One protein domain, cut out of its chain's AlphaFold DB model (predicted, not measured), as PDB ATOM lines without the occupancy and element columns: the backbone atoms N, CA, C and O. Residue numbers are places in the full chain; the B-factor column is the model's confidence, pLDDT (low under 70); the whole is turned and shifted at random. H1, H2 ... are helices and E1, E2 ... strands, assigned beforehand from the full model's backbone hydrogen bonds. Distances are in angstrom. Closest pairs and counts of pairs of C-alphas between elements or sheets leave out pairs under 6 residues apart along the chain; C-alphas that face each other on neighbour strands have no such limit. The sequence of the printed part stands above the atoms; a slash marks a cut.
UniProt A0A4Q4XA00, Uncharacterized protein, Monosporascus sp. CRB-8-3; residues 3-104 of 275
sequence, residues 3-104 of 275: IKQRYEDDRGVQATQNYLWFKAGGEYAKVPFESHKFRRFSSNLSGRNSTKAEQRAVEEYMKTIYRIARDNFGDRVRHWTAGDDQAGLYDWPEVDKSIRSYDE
ATOM      1  N   ILE A   3     -10.131  -0.777  19.009       70.19
ATOM      2  CA  ILE A   3     -11.301  -1.155  18.199       70.19
ATOM      3  C   ILE A   3     -11.542  -2.673  18.199       70.19
ATOM      4  O   ILE A   3     -12.689  -3.085  18.305       70.19
ATOM      5  N   LYS A   4     -10.497  -3.512  18.119       76.31
ATOM      6  CA  LYS A   4     -10.667  -4.977  18.035       76.31
ATOM      7  C   LYS A   4     -11.329  -5.547  19.296       76.31
ATOM      8  O   LYS A   4     -12.296  -6.284  19.177       76.31
ATOM      9  N   GLN A   5     -10.861  -5.129  20.474       76.44
ATOM     10  CA  GLN A   5     -11.426  -5.539  21.769       76.44
ATOM     11  C   GLN A   5     -12.881  -5.086  21.938       76.44
ATOM     12  O   GLN A   5     -13.693  -5.789  22.520       76.44
ATOM     13  N   ARG A   6     -13.240  -3.916  21.397       75.12
ATOM     14  CA  ARG A   6     -14.590  -3.354  21.547       75.12
ATOM     15  C   ARG A   6     -15.675  -4.123  20.781       75.12
ATOM     16  O   ARG A   6     -16.848  -3.931  21.078       75.12
ATOM     17  N   TYR A   7     -15.293  -4.946  19.805       78.75
ATOM     18  CA  TYR A   7     -16.211  -5.717  18.959       78.75
ATOM     19  C   TYR A   7     -15.951  -7.223  19.007       78.75
ATOM     20  O   TYR A   7     -16.430  -7.952  18.145       78.75
ATOM     21  N   GLU A   8     -15.185  -7.696  19.988       80.94
ATOM     22  CA  GLU A   8     -14.877  -9.120  20.123       80.94
ATOM     23  C   GLU A   8     -16.143  -9.955  20.386       80.94
ATOM     24  O   GLU A   8     -16.295 -11.037  19.824       80.94
ATOM     25  N   ASP A   9     -17.095  -9.391  21.134       85.12
ATOM     26  CA  ASP A   9     -18.372 -10.033  21.468       85.12
ATOM     27  C   ASP A   9     -19.498  -9.760  20.449       85.12
ATOM     28  O   ASP A   9     -20.605 -10.297  20.571       85.12
ATOM     29  N   ASP A  10     -19.261  -8.904  19.447       83.94
ATOM     30  CA  ASP A  10     -20.294  -8.541  18.478       83.94
ATOM     31  C   ASP A  10     -20.424  -9.627  17.403       83.94
ATOM     32  O   ASP A  10     -19.580  -9.782  16.523       83.94
ATOM     33  N   ARG A  11     -21.541 -10.363  17.437       84.00
ATOM     34  CA  ARG A  11     -21.863 -11.426  16.468       84.00
ATOM     35  C   ARG A  11     -21.966 -10.922  15.022       84.00
ATOM     36  O   ARG A  11     -21.866 -11.725  14.095       84.00
ATOM     37  N   GLY A  12     -22.198  -9.624  14.827       82.38
ATOM     38  CA  GLY A  12     -22.218  -8.964  13.524       82.38
ATOM     39  C   GLY A  12     -20.829  -8.586  13.006       82.38
ATOM     40  O   GLY A  12     -20.715  -8.134  11.866       82.38
ATOM     41  N   VAL A  13     -19.770  -8.778  13.797       86.38
ATOM     42  CA  VAL A  13     -18.405  -8.388  13.442       86.38
ATOM     43  C   VAL A  13     -17.517  -9.608  13.315       86.38
ATOM     44  O   VAL A  13     -17.402 -10.441  14.204       86.38
ATOM     45  N   GLN A  14     -16.827  -9.691  12.186       87.12
ATOM     46  CA  GLN A  14     -15.755 -10.642  11.983       87.12
ATOM     47  C   GLN A  14     -14.429  -9.889  11.978       87.12
ATOM     48  O   GLN A  14     -14.142  -9.103  11.072       87.12
ATOM     49  N   ALA A  15     -13.605 -10.124  12.995       85.44
ATOM     50  CA  ALA A  15     -12.244  -9.617  13.013       85.44
ATOM     51  C   ALA A  15     -11.365 -10.461  12.082       85.44
ATOM     52  O   ALA A  15     -11.234 -11.670  12.264       85.44
ATOM     53  N   THR A  16     -10.758  -9.822  11.083       85.94
ATOM     54  CA  THR A  16      -9.711 -10.433  10.253       85.94
ATOM     55  C   THR A  16      -8.335  -9.975  10.735       85.94
ATOM     56  O   THR A  16      -8.219  -9.287  11.753       85.94
ATOM     57  N   GLN A  17      -7.277 -10.349  10.013       82.88
ATOM     58  CA  GLN A  17      -5.916  -9.914  10.322       82.88
ATOM     59  C   GLN A  17      -5.716  -8.406  10.105       82.88
ATOM     60  O   GLN A  17      -5.060  -7.761  10.917       82.88
ATOM     61  N   ASN A  18      -6.332  -7.838   9.061       84.75
ATOM     62  CA  ASN A  18      -6.027  -6.481   8.587       84.75
ATOM     63  C   ASN A  18      -7.188  -5.491   8.774       84.75
ATOM     64  O   ASN A  18      -6.991  -4.274   8.710       84.75
ATOM     65  N   TYR A  19      -8.406  -5.990   8.994       86.44
ATOM     66  CA  TYR A  19      -9.611  -5.173   9.121       86.44
ATOM     67  C   TYR A  19     -10.702  -5.842   9.963       86.44
ATOM     68  O   TYR A  19     -10.744  -7.061  10.135       86.44
ATOM     69  N   LEU A  20     -11.646  -5.036  10.440       86.44
ATOM     70  CA  LEU A  20     -12.933  -5.511  10.938       86.44
ATOM     71  C   LEU A  20     -13.940  -5.564   9.799       86.44
ATOM     72  O   LEU A  20     -14.059  -4.619   9.015       86.44
ATOM     73  N   TRP A  21     -14.667  -6.669   9.729       85.62
ATOM     74  CA  TRP A  21     -15.697  -6.901   8.737       85.62
ATOM     75  C   TRP A  21     -17.067  -6.931   9.409       85.62
ATOM     76  O   TRP A  21     -17.406  -7.873  10.118       85.62
ATOM     77  N   PHE A  22     -17.852  -5.886   9.182       82.88
ATOM     78  CA  PHE A  22     -19.190  -5.727   9.736       82.88
ATOM     79  C   PHE A  22     -20.212  -6.312   8.761       82.88
ATOM     80  O   PHE A  22     -20.288  -5.868   7.613       82.88
ATOM     81  N   LYS A  23     -20.979  -7.305   9.214       80.38
ATOM     82  CA  LYS A  23     -22.055  -7.968   8.472       80.38
ATOM     83  C   LYS A  23     -23.390  -7.446   8.991       80.38
ATOM     84  O   LYS A  23     -23.821  -7.824  10.077       80.38
ATOM     85  N   ALA A  24     -24.057  -6.598   8.218       68.19
ATOM     86  CA  ALA A  24     -25.347  -6.031   8.599       68.19
ATOM     87  C   ALA A  24     -26.359  -6.243   7.467       68.19
ATOM     88  O   ALA A  24     -26.245  -5.633   6.413       68.19
ATOM     89  N   GLY A  25     -27.328  -7.146   7.657       60.28
ATOM     90  CA  GLY A  25     -28.484  -7.280   6.753       60.28
ATOM     91  C   GLY A  25     -28.175  -7.635   5.289       60.28
ATOM     92  O   GLY A  25     -28.956  -7.280   4.412       60.28
ATOM     93  N   GLY A  26     -27.055  -8.315   5.012       60.56
ATOM     94  CA  GLY A  26     -26.602  -8.628   3.645       60.56
ATOM     95  C   GLY A  26     -25.615  -7.614   3.060       60.56
ATOM     96  O   GLY A  26     -25.157  -7.786   1.931       60.56
ATOM     97  N   GLU A  27     -25.251  -6.598   3.838       65.69
ATOM     98  CA  GLU A  27     -24.272  -5.579   3.484       65.69
ATOM     99  C   GLU A  27     -23.012  -5.673   4.333       65.69
ATOM    100  O   GLU A  27     -22.986  -6.278   5.411       65.69
ATOM    101  N   TYR A  28     -21.947  -5.064   3.813       70.69
ATOM    102  CA  TYR A  28     -20.592  -5.301   4.275       70.69
ATOM    103  C   TYR A  28     -19.815  -3.994   4.391       70.69
ATOM    104  O   TYR A  28     -19.473  -3.388   3.378       70.69
ATOM    105  N   ALA A  29     -19.462  -3.599   5.615       78.25
ATOM    106  CA  ALA A  29     -18.484  -2.538   5.841       78.25
ATOM    107  C   ALA A  29     -17.141  -3.146   6.267       78.25
ATOM    108  O   ALA A  29     -17.084  -3.971   7.180       78.25
ATOM    109  N   LYS A  30     -16.053  -2.734   5.606       84.50
ATOM    110  CA  LYS A  30     -14.679  -3.100   5.980       84.50
ATOM    111  C   LYS A  30     -13.978  -1.901   6.616       84.50
ATOM    112  O   LYS A  30     -13.908  -0.832   6.011       84.50
ATOM    113  N   VAL A  31     -13.430  -2.086   7.815       83.69
ATOM    114  CA  VAL A  31     -12.678  -1.055   8.544       83.69
ATOM    115  C   VAL A  31     -11.247  -1.538   8.790       83.69
ATOM    116  O   VAL A  31     -11.056  -2.381   9.666       83.69
ATOM    117  N   PRO A  32     -10.236  -1.047   8.050       84.62
ATOM    118  CA  PRO A  32      -8.842  -1.416   8.262       84.62
ATOM    119  C   PRO A  32      -8.333  -0.984   9.631       84.62
ATOM    120  O   PRO A  32      -8.730   0.053  10.168       84.62
ATOM    121  N   PHE A  33      -7.393  -1.760  10.163       82.31
ATOM    122  CA  PHE A  33      -6.655  -1.383  11.363       82.31
ATOM    123  C   PHE A  33      -5.677  -0.234  11.095       82.31
ATOM    124  O   PHE A  33      -5.503   0.669  11.916       82.31
ATOM    125  N   GLU A  34      -5.092  -0.220   9.900       80.19
ATOM    126  CA  GLU A  34      -4.258   0.871   9.421       80.19
ATOM    127  C   GLU A  34      -5.123   2.064   9.000       80.19
ATOM    128  O   GLU A  34      -5.655   2.130   7.890       80.19
ATOM    129  N   SER A  35      -5.215   3.050   9.891       74.81
ATOM    130  CA  SER A  35      -6.016   4.267   9.705       74.81
ATOM    131  C   SER A  35      -5.787   4.961   8.363       74.81
ATOM    132  O   SER A  35      -6.730   5.459   7.753       74.81
ATOM    133  N   HIS A  36      -4.547   4.981   7.868       77.56
ATOM    134  CA  HIS A  36      -4.195   5.640   6.616       77.56
ATOM    135  C   HIS A  36      -4.812   4.969   5.382       77.56
ATOM    136  O   HIS A  36      -5.078   5.679   4.411       77.56
ATOM    137  N   LYS A  37      -5.122   3.668   5.452       81.19
ATOM    138  CA  LYS A  37      -5.829   2.916   4.409       81.19
ATOM    139  C   LYS A  37      -7.350   3.135   4.448       81.19
ATOM    140  O   LYS A  37      -8.036   2.847   3.473       81.19
ATOM    141  N   PHE A  38      -7.903   3.685   5.534       82.50
ATOM    142  CA  PHE A  38      -9.333   3.992   5.612       82.50
ATOM    143  C   PHE A  38      -9.676   5.197   4.724       82.50
ATOM    144  O   PHE A  38      -9.318   6.334   5.045       82.50
ATOM    145  N   ARG A  39     -10.386   4.967   3.615       76.12
ATOM    146  CA  ARG A  39     -10.863   6.039   2.722       76.12
ATOM    147  C   ARG A  39     -12.347   6.334   2.903       76.12
ATOM    148  O   ARG A  39     -12.725   7.497   3.011       76.12
ATOM    149  N   ARG A  40     -13.181   5.294   2.946       74.62
ATOM    150  CA  ARG A  40     -14.641   5.419   2.939       74.62
ATOM    151  C   ARG A  40     -15.310   4.148   3.465       74.62
ATOM    152  O   ARG A  40     -14.778   3.057   3.283       74.62
ATOM    153  N   PHE A  41     -16.499   4.297   4.049       67.25
ATOM    154  CA  PHE A  41     -17.421   3.184   4.273       67.25
ATOM    155  C   PHE A  41     -18.129   2.804   2.971       67.25
ATOM    156  O   PHE A  41     -18.857   3.611   2.393       67.25
ATOM    157  N   SER A  42     -17.927   1.575   2.506       54.88
ATOM    158  CA  SER A  42     -18.737   0.994   1.440       54.88
ATOM    159  C   SER A  42     -20.025   0.430   2.046       54.88
ATOM    160  O   SER A  42     -20.065  -0.732   2.424       54.88
ATOM    161  N   SER A  43     -21.077   1.231   2.183       53.56
ATOM    162  CA  SER A  43     -22.422   0.700   2.438       53.56
ATOM    163  C   SER A  43     -23.281   0.956   1.209       53.56
ATOM    164  O   SER A  43     -23.897   2.007   1.050       53.56
ATOM    165  N   ASN A  44     -23.306  -0.005   0.288       56.59
ATOM    166  CA  ASN A  44     -24.389  -0.019  -0.683       56.59
ATOM    167  C   ASN A  44     -25.630  -0.534   0.042       56.59
ATOM    168  O   ASN A  44     -25.901  -1.730  -0.006       56.59
ATOM    169  N   LEU A  45     -26.382   0.397   0.651       56.41
ATOM    170  CA  LEU A  45     -27.670   0.158   1.322       56.41
ATOM    171  C   LEU A  45     -28.788  -0.355   0.390       56.41
ATOM    172  O   LEU A  45     -29.975  -0.316   0.708       56.41
ATOM    173  N   SER A  46     -28.436  -0.804  -0.818       52.91
ATOM    174  CA  SER A  46     -29.373  -1.120  -1.891       52.91
ATOM    175  C   SER A  46     -29.927  -2.545  -1.788       52.91
ATOM    176  O   SER A  46     -30.119  -3.221  -2.807       52.91
ATOM    177  N   GLY A  47     -30.196  -3.020  -0.571       54.97
ATOM    178  CA  GLY A  47     -30.968  -4.233  -0.344       54.97
ATOM    179  C   GLY A  47     -32.386  -4.065  -0.891       54.97
ATOM    180  O   GLY A  47     -33.289  -3.619  -0.190       54.97
ATOM    181  N   ARG A  48     -32.597  -4.441  -2.160       51.09
ATOM    182  CA  ARG A  48     -33.885  -4.355  -2.885       51.09
ATOM    183  C   ARG A  48     -35.010  -5.198  -2.254       51.09
ATOM    184  O   ARG A  48     -36.149  -5.085  -2.689       51.09
ATOM    185  N   ASN A  49     -34.686  -6.010  -1.243       58.31
ATOM    186  CA  ASN A  49     -35.575  -6.978  -0.599       58.31
ATOM    187  C   ASN A  49     -35.643  -6.840   0.935       58.31
ATOM    188  O   ASN A  49     -36.255  -7.689   1.578       58.31
ATOM    189  N   SER A  50     -35.022  -5.818   1.528       68.12
ATOM    190  CA  SER A  50     -35.033  -5.636   2.985       68.12
ATOM    191  C   SER A  50     -36.284  -4.880   3.427       68.12
ATOM    192  O   SER A  50     -36.747  -3.955   2.753       68.12
ATOM    193  N   THR A  51     -36.844  -5.249   4.574       78.81
ATOM    194  CA  THR A  51     -37.939  -4.490   5.181       78.81
ATOM    195  C   THR A  51     -37.448  -3.120   5.660       78.81
ATOM    196  O   THR A  51     -36.275  -2.938   5.991       78.81
ATOM    197  N   LYS A  52     -38.354  -2.137   5.774       79.44
ATOM    198  CA  LYS A  52     -38.013  -0.807   6.321       79.44
ATOM    199  C   LYS A  52     -37.398  -0.876   7.726       79.44
ATOM    200  O   LYS A  52     -36.574  -0.038   8.078       79.44
ATOM    201  N   ALA A  53     -37.816  -1.849   8.537       80.25
ATOM    202  CA  ALA A  53     -37.293  -2.037   9.888       80.25
ATOM    203  C   ALA A  53     -35.833  -2.512   9.868       80.25
ATOM    204  O   ALA A  53     -35.011  -1.983  10.612       80.25
ATOM    205  N   GLU A  54     -35.501  -3.453   8.983       77.44
ATOM    206  CA  GLU A  54     -34.128  -3.936   8.797       77.44
ATOM    207  C   GLU A  54     -33.221  -2.836   8.249       77.44
ATOM    208  O   GLU A  54     -32.138  -2.634   8.784       77.44
ATOM    209  N   GLN A  55     -33.685  -2.064   7.260       75.81
ATOM    210  CA  GLN A  55     -32.938  -0.910   6.742       75.81
ATOM    211  C   GLN A  55     -32.599   0.081   7.861       75.81
ATOM    212  O   GLN A  55     -31.441   0.455   8.026       75.81
ATOM    213  N   ARG A  56     -33.581   0.433   8.701       80.31
ATOM    214  CA  ARG A  56     -33.362   1.333   9.842       80.31
ATOM    215  C   ARG A  56     -32.380   0.755  10.866       80.31
ATOM    216  O   ARG A  56     -31.561   1.494  11.403       80.31
ATOM    217  N   ALA A  57     -32.450  -0.546  11.145       80.81
ATOM    218  CA  ALA A  57     -31.513  -1.204  12.054       80.81
ATOM    219  C   ALA A  57     -30.076  -1.178  11.504       80.81
ATOM    220  O   ALA A  57     -29.141  -0.884  12.249       80.81
ATOM    221  N   VAL A  58     -29.905  -1.422  10.200       76.69
ATOM    222  CA  VAL A  58     -28.602  -1.329   9.528       76.69
ATOM    223  C   VAL A  58     -28.083   0.108   9.551       76.69
ATOM    224  O   VAL A  58     -26.920   0.319   9.881       76.69
ATOM    225  N   GLU A  59     -28.922   1.108   9.275       78.12
ATOM    226  CA  GLU A  59     -28.532   2.522   9.353       78.12
ATOM    227  C   GLU A  59     -28.050   2.918  10.756       78.12
ATOM    228  O   GLU A  59     -26.998   3.541  10.895       78.12
ATOM    229  N   GLU A  60     -28.777   2.539  11.813       82.19
ATOM    230  CA  GLU A  60     -28.369   2.814  13.199       82.19
ATOM    231  C   GLU A  60     -27.063   2.096  13.577       82.19
ATOM    232  O   GLU A  60     -26.193   2.660  14.255       82.19
ATOM    233  N   TYR A  61     -26.871   0.874  13.079       80.94
ATOM    234  CA  TYR A  61     -25.619   0.146  13.252       80.94
ATOM    235  C   TYR A  61     -24.458   0.838  12.522       80.94
ATOM    236  O   TYR A  61     -23.410   1.092  13.117       80.94
ATOM    237  N   MET A  62     -24.664   1.268  11.275       79.06
ATOM    238  CA  MET A  62     -23.672   2.015  10.495       79.06
ATOM    239  C   MET A  62     -23.316   3.360  11.138       79.06
ATOM    240  O   MET A  62     -22.139   3.719  11.174       79.06
ATOM    241  N   LYS A  63     -24.279   4.078  11.733       83.00
ATOM    242  CA  LYS A  63     -23.998   5.288  12.531       83.00
ATOM    243  C   LYS A  63     -23.084   4.990  13.719       83.00
ATOM    244  O   LYS A  63     -22.199   5.789  14.034       83.00
ATOM    245  N   THR A  64     -23.271   3.841  14.367       83.62
ATOM    246  CA  THR A  64     -22.425   3.402  15.485       83.62
ATOM    247  C   THR A  64     -21.000   3.110  15.021       83.62
ATOM    248  O   THR A  64     -20.049   3.623  15.620       83.62
ATOM    249  N   ILE A  65     -20.847   2.379  13.912       80.44
ATOM    250  CA  ILE A  65     -19.540   2.111  13.294       80.44
ATOM    251  C   ILE A  65     -18.867   3.427  12.891       80.44
ATOM    252  O   ILE A  65     -17.689   3.632  13.185       80.44
ATOM    253  N   TYR A  66     -19.614   4.346  12.271       81.88
ATOM    254  CA  TYR A  66     -19.124   5.663  11.878       81.88
ATOM    255  C   TYR A  66     -18.593   6.455  13.069       81.88
ATOM    256  O   TYR A  66     -17.476   6.962  13.002       81.88
ATOM    257  N   ARG A  67     -19.356   6.539  14.168       83.94
ATOM    258  CA  ARG A  67     -18.925   7.241  15.384       83.94
ATOM    259  C   ARG A  67     -17.603   6.676  15.891       83.94
ATOM    260  O   ARG A  67     -16.663   7.424  16.115       83.94
ATOM    261  N   ILE A  68     -17.497   5.353  15.969       79.56
ATOM    262  CA  ILE A  68     -16.287   4.692  16.466       79.56
ATOM    263  C   ILE A  68     -15.106   4.900  15.516       79.56
ATOM    264  O   ILE A  68     -13.998   5.197  15.962       79.56
ATOM    265  N   ALA A  69     -15.318   4.795  14.208       79.62
ATOM    266  CA  ALA A  69     -14.281   5.096  13.232       79.62
ATOM    267  C   ALA A  69     -13.850   6.562  13.306       79.62
ATOM    268  O   ALA A  69     -12.658   6.835  13.237       79.62
ATOM    269  N   ARG A  70     -14.777   7.502  13.498       83.00
ATOM    270  CA  ARG A  70     -14.462   8.919  13.688       83.00
ATOM    271  C   ARG A  70     -13.652   9.151  14.963       83.00
ATOM    272  O   ARG A  70     -12.652   9.855  14.900       83.00
ATOM    273  N   ASP A  71     -14.001   8.506  16.072       80.69
ATOM    274  CA  ASP A  71     -13.244   8.610  17.327       80.69
ATOM    275  C   ASP A  71     -11.792   8.123  17.148       80.69
ATOM    276  O   ASP A  71     -10.847   8.713  17.672       80.69
ATOM    277  N   ASN A  72     -11.589   7.068  16.351       77.06
ATOM    278  CA  ASN A  72     -10.268   6.468  16.152       77.06
ATOM    279  C   ASN A  72      -9.459   7.130  15.032       77.06
ATOM    280  O   ASN A  72      -8.256   7.341  15.169       77.06
ATOM    281  N   PHE A  73     -10.085   7.484  13.915       77.38
ATOM    282  CA  PHE A  73      -9.416   7.982  12.710       77.38
ATOM    283  C   PHE A  73      -9.555   9.497  12.521       77.38
ATOM    284  O   PHE A  73      -8.808  10.065  11.724       77.38
ATOM    285  N   GLY A  74     -10.390  10.160  13.318       79.06
ATOM    286  CA  GLY A  74     -10.628  11.599  13.285       79.06
ATOM    287  C   GLY A  74     -11.629  12.011  12.205       79.06
ATOM    288  O   GLY A  74     -12.290  11.181  11.576       79.06
ATOM    289  N   ASP A  75     -11.698  13.314  11.937       77.38
ATOM    290  CA  ASP A  75     -12.678  13.927  11.024       77.38
ATOM    291  C   ASP A  75     -12.475  13.596   9.530       77.38
ATOM    292  O   ASP A  75     -13.271  13.999   8.679       77.38
ATOM    293  N   ARG A  76     -11.436  12.820   9.190       72.56
ATOM    294  CA  ARG A  76     -11.273  12.232   7.847       72.56
ATOM    295  C   ARG A  76     -12.364  11.213   7.524       72.56
ATOM    296  O   ARG A  76     -12.632  10.954   6.354       72.56
ATOM    297  N   VAL A  77     -12.964  10.606   8.546       76.19
ATOM    298  CA  VAL A  77     -14.066   9.663   8.370       76.19
ATOM    299  C   VAL A  77     -15.308  10.468   8.038       76.19
ATOM    300  O   VAL A  77     -15.757  11.290   8.831       76.19
ATOM    301  N   ARG A  78     -15.873  10.222   6.859       71.00
ATOM    302  CA  ARG A  78     -17.135  10.823   6.428       71.00
ATOM    303  C   ARG A  78     -18.225   9.764   6.450       71.00
ATOM    304  O   ARG A  78     -18.022   8.650   5.969       71.00
ATOM    305  N   HIS A  79     -19.365  10.123   7.030       69.12
ATOM    306  CA  HIS A  79     -20.584   9.342   6.904       69.12
ATOM    307  C   HIS A  79     -21.058   9.494   5.462       69.12
ATOM    308  O   HIS A  79     -21.123  10.617   4.963       69.12
ATOM    309  N   TRP A  80     -21.349   8.385   4.794       63.72
ATOM    310  CA  TRP A  80     -21.903   8.415   3.453       63.72
ATOM    311  C   TRP A  80     -23.149   7.549   3.401       63.72
ATOM    312  O   TRP A  80     -23.129   6.397   3.831       63.72
ATOM    313  N   THR A  81     -24.202   8.120   2.837       59.84
ATOM    314  CA  THR A  81     -25.474   7.459   2.587       59.84
ATOM    315  C   THR A  81     -25.713   7.508   1.086       59.84
ATOM    316  O   THR A  81     -25.637   8.576   0.481       59.84
ATOM    317  N   ALA A  82     -25.992   6.357   0.471       53.97
ATOM    318  CA  ALA A  82     -26.189   6.260  -0.976       53.97
ATOM    319  C   ALA A  82     -27.303   7.166  -1.517       53.97
ATOM    320  O   ALA A  82     -27.256   7.543  -2.682       53.97
ATOM    321  N   GLY A  83     -28.273   7.532  -0.675       55.34
ATOM    322  CA  GLY A  83     -29.375   8.420  -1.042       55.34
ATOM    323  C   GLY A  83     -29.030   9.910  -1.093       55.34
ATOM    324  O   GLY A  83     -29.848  10.676  -1.584       55.34
ATOM    325  N   ASP A  84     -27.858  10.330  -0.607       54.91
ATOM    326  CA  ASP A  84     -27.545  11.760  -0.470       54.91
ATOM    327  C   ASP A  84     -26.840  12.361  -1.701       54.91
ATOM    328  O   ASP A  84     -26.464  13.531  -1.660       54.91
ATOM    329  N   ASP A  85     -26.605  11.581  -2.771       55.47
ATOM    330  CA  ASP A  85     -25.892  11.985  -4.005       55.47
ATOM    331  C   ASP A  85     -24.553  12.718  -3.768       55.47
ATOM    332  O   ASP A  85     -23.994  13.378  -4.649       55.47
ATOM    333  N   GLN A  86     -23.978  12.584  -2.572       58.56
ATOM    334  CA  GLN A  86     -22.700  13.196  -2.252       58.56
ATOM    335  C   GLN A  86     -21.600  12.401  -2.948       58.56
ATOM    336  O   GLN A  86     -21.294  11.265  -2.564       58.56
ATOM    337  N   ALA A  87     -20.987  13.015  -3.964       56.03
ATOM    338  CA  ALA A  87     -19.691  12.589  -4.462       56.03
ATOM    339  C   ALA A  87     -18.720  12.619  -3.271       56.03
ATOM    340  O   ALA A  87     -18.462  13.673  -2.688       56.03
ATOM    341  N   GLY A  88     -18.273  11.441  -2.834       61.56
ATOM    342  CA  GLY A  88     -17.317  11.335  -1.737       61.56
ATOM    343  C   GLY A  88     -16.034  12.111  -2.050       61.56
ATOM    344  O   GLY A  88     -15.723  12.371  -3.207       61.56
ATOM    345  N   LEU A  89     -15.262  12.450  -1.011       67.81
ATOM    346  CA  LEU A  89     -13.946  13.091  -1.171       67.81
ATOM    347  C   LEU A  89     -13.000  12.273  -2.071       67.81
ATOM    348  O   LEU A  89     -12.141  12.841  -2.734       67.81
ATOM    349  N   TYR A  90     -13.170  10.950  -2.056       73.75
ATOM    350  CA  TYR A  90     -12.457   9.993  -2.891       73.75
ATOM    351  C   TYR A  90     -13.410   9.422  -3.936       73.75
ATOM    352  O   TYR A  90     -14.569   9.113  -3.621       73.75
ATOM    353  N   ASP A  91     -12.907   9.244  -5.152       77.06
ATOM    354  CA  ASP A  91     -13.633   8.543  -6.199       77.06
ATOM    355  C   ASP A  91     -13.746   7.034  -5.885       77.06
ATOM    356  O   ASP A  91     -13.073   6.483  -5.007       77.06
ATOM    357  N   TRP A  92     -14.674   6.348  -6.553       78.19
ATOM    358  CA  TRP A  92     -14.862   4.908  -6.347       78.19
ATOM    359  C   TRP A  92     -13.627   4.065  -6.712       78.19
ATOM    360  O   TRP A  92     -13.309   3.164  -5.937       78.19
ATOM    361  N   PRO A  93     -12.896   4.345  -7.812       82.94
ATOM    362  CA  PRO A  93     -11.661   3.631  -8.129       82.94
ATOM    363  C   PRO A  93     -10.599   3.690  -7.021       82.94
ATOM    364  O   PRO A  93      -9.993   2.663  -6.704       82.94
ATOM    365  N   GLU A  94     -10.375   4.850  -6.395       81.81
ATOM    366  CA  GLU A  94      -9.443   4.978  -5.270       81.81
ATOM    367  C   GLU A  94      -9.917   4.202  -4.040       81.81
ATOM    368  O   GLU A  94      -9.108   3.561  -3.361       81.81
ATOM    369  N   VAL A  95     -11.220   4.236  -3.753       80.69
ATOM    370  CA  VAL A  95     -11.817   3.481  -2.645       80.69
ATOM    371  C   VAL A  95     -11.639   1.980  -2.860       80.69
ATOM    372  O   VAL A  95     -11.146   1.303  -1.958       80.69
ATOM    373  N   ASP A  96     -11.953   1.472  -4.051       82.00
ATOM    374  CA  ASP A  96     -11.796   0.057  -4.398       82.00
ATOM    375  C   ASP A  96     -10.334  -0.380  -4.324       82.00
ATOM    376  O   ASP A  96     -10.029  -1.421  -3.741       82.00
ATOM    377  N   LYS A  97      -9.410   0.432  -4.852       86.19
ATOM    378  CA  LYS A  97      -7.968   0.179  -4.743       86.19
ATOM    379  C   LYS A  97      -7.528   0.099  -3.280       86.19
ATOM    380  O   LYS A  97      -6.762  -0.788  -2.910       86.19
ATOM    381  N   SER A  98      -8.038   0.995  -2.437       85.38
ATOM    382  CA  SER A  98      -7.753   0.982  -1.004       85.38
ATOM    383  C   SER A  98      -8.299  -0.279  -0.338       85.38
ATOM    384  O   SER A  98      -7.568  -0.935   0.396       85.38
ATOM    385  N   ILE A  99      -9.543  -0.666  -0.629       83.69
ATOM    386  CA  ILE A  99     -10.173  -1.866  -0.063       83.69
ATOM    387  C   ILE A  99      -9.415  -3.134  -0.468       83.69
ATOM    388  O   ILE A  99      -9.160  -3.981   0.385       83.69
ATOM    389  N   ARG A 100      -9.005  -3.254  -1.737       85.25
ATOM    390  CA  ARG A 100      -8.199  -4.391  -2.215       85.25
ATOM    391  C   ARG A 100      -6.863  -4.493  -1.484       85.25
ATOM    392  O   ARG A 100      -6.464  -5.586  -1.097       85.25
ATOM    393  N   SER A 101      -6.240  -3.355  -1.170       85.44
ATOM    394  CA  SER A 101      -4.983  -3.328  -0.408       85.44
ATOM    395  C   SER A 101      -5.089  -3.895   1.016       85.44
ATOM    396  O   SER A 101      -4.064  -4.139   1.654       85.44
ATOM    397  N   TYR A 102      -6.305  -4.089   1.547       84.69
ATOM    398  CA  TYR A 102      -6.498  -4.745   2.843       84.69
ATOM    399  C   TYR A 102      -6.252  -6.254   2.746       84.69
ATOM    400  O   TYR A 102      -5.749  -6.853   3.696       84.69
ATOM    401  N   ASP A 103      -6.632  -6.849   1.612       80.88
ATOM    402  CA  ASP A 103      -6.551  -8.286   1.344       80.88
ATOM    403  C   ASP A 103      -5.203  -8.659   0.675       80.88
ATOM    404  O   ASP A 103      -4.720  -9.773   0.844       80.88
ATOM    405  N   GLU A 104      -4.557  -7.727  -0.040       79.06
ATOM    406  CA  GLU A 104      -3.322  -7.953  -0.821       79.06
ATOM    407  C   GLU A 104      -2.008  -7.987  -0.013       79.06
ATOM    408  O   GLU A 104      -0.946  -8.103  -0.616       79.06
TER     409      GLU A 104
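This is residues 3 to 104 of the 275 residues of an uncharacterized protein of Monosporascus sp. CRB-8-3 (UniProt A0A4Q4XA00). A small sheet of three strands has one long helix, H2, laid along one of its faces over E2 and E3, while the short H1 and the 12-residue H3 only graze the sheet. Two long loops, residues 33 to 51 and 74 to 91, join E3 to H2 and H2 to H3. The printed part has 102 residues, in the order H1 E1 E2 E3 H2 H3; the antiparallel sheet runs E1 E2 E3, and the class is mixed, helices and strands. It is compact, with a radius of gyration of the C-alphas of 13.3 A and spans of 34 by 34 by 25 A.

H1, residues 3 to 6, begins at C-alpha 3 (-11.301, -1.155, 18.199) and is 5.2 A long. E1 is residues 13 to 15, 6.3 A; E2 residues 19 to 24, 15.8 A; E3 residues 27 to 32, 16.7 A. H2, residues 52 to 73, covers 30.6 A from C-alpha 52 (-38.013, -0.807, 6.321). H3, residues 92 to 103, covers 17.4 A and ends at C-alpha 103 (-6.551, -8.286, 1.344).

E1 E2 E3 form a meander, each strand the antiparallel neighbour of the one before, in two hairpins. N 14 and O 21 are 2.8 A apart, as are N 20 and O 31. H2 is on the sheet at a height of 9.8 A, making two layers, and runs along the strands, at 5 degrees to E3 on the local plane; its closest C-alpha pair with E2 is Ala 24 and Val 58, 5.8 A. H1 is close to but not clearly touching H2, with the C-alphas of Ile 3 and Ile 68 7.9 A apart. The closest C-alphas of E3 and H3 are Pro 32 and Tyr 102, 6.8 A; H2 and H3 are apart. Every O i to N i+4 pair is within hydrogen-bond range in H2, 6 of 8 in H3, and H1 is too short for one.

The C-alphas farthest apart, of Lys 52 and Glu 104, are 36.1 A apart. The printed part has no cut. The links E3 to H2 and H2 to H3 are long. The mean pLDDT of the printed part is 75.4, and residues 24 to 27, 41 to 50 and 79 to 89 are under 70.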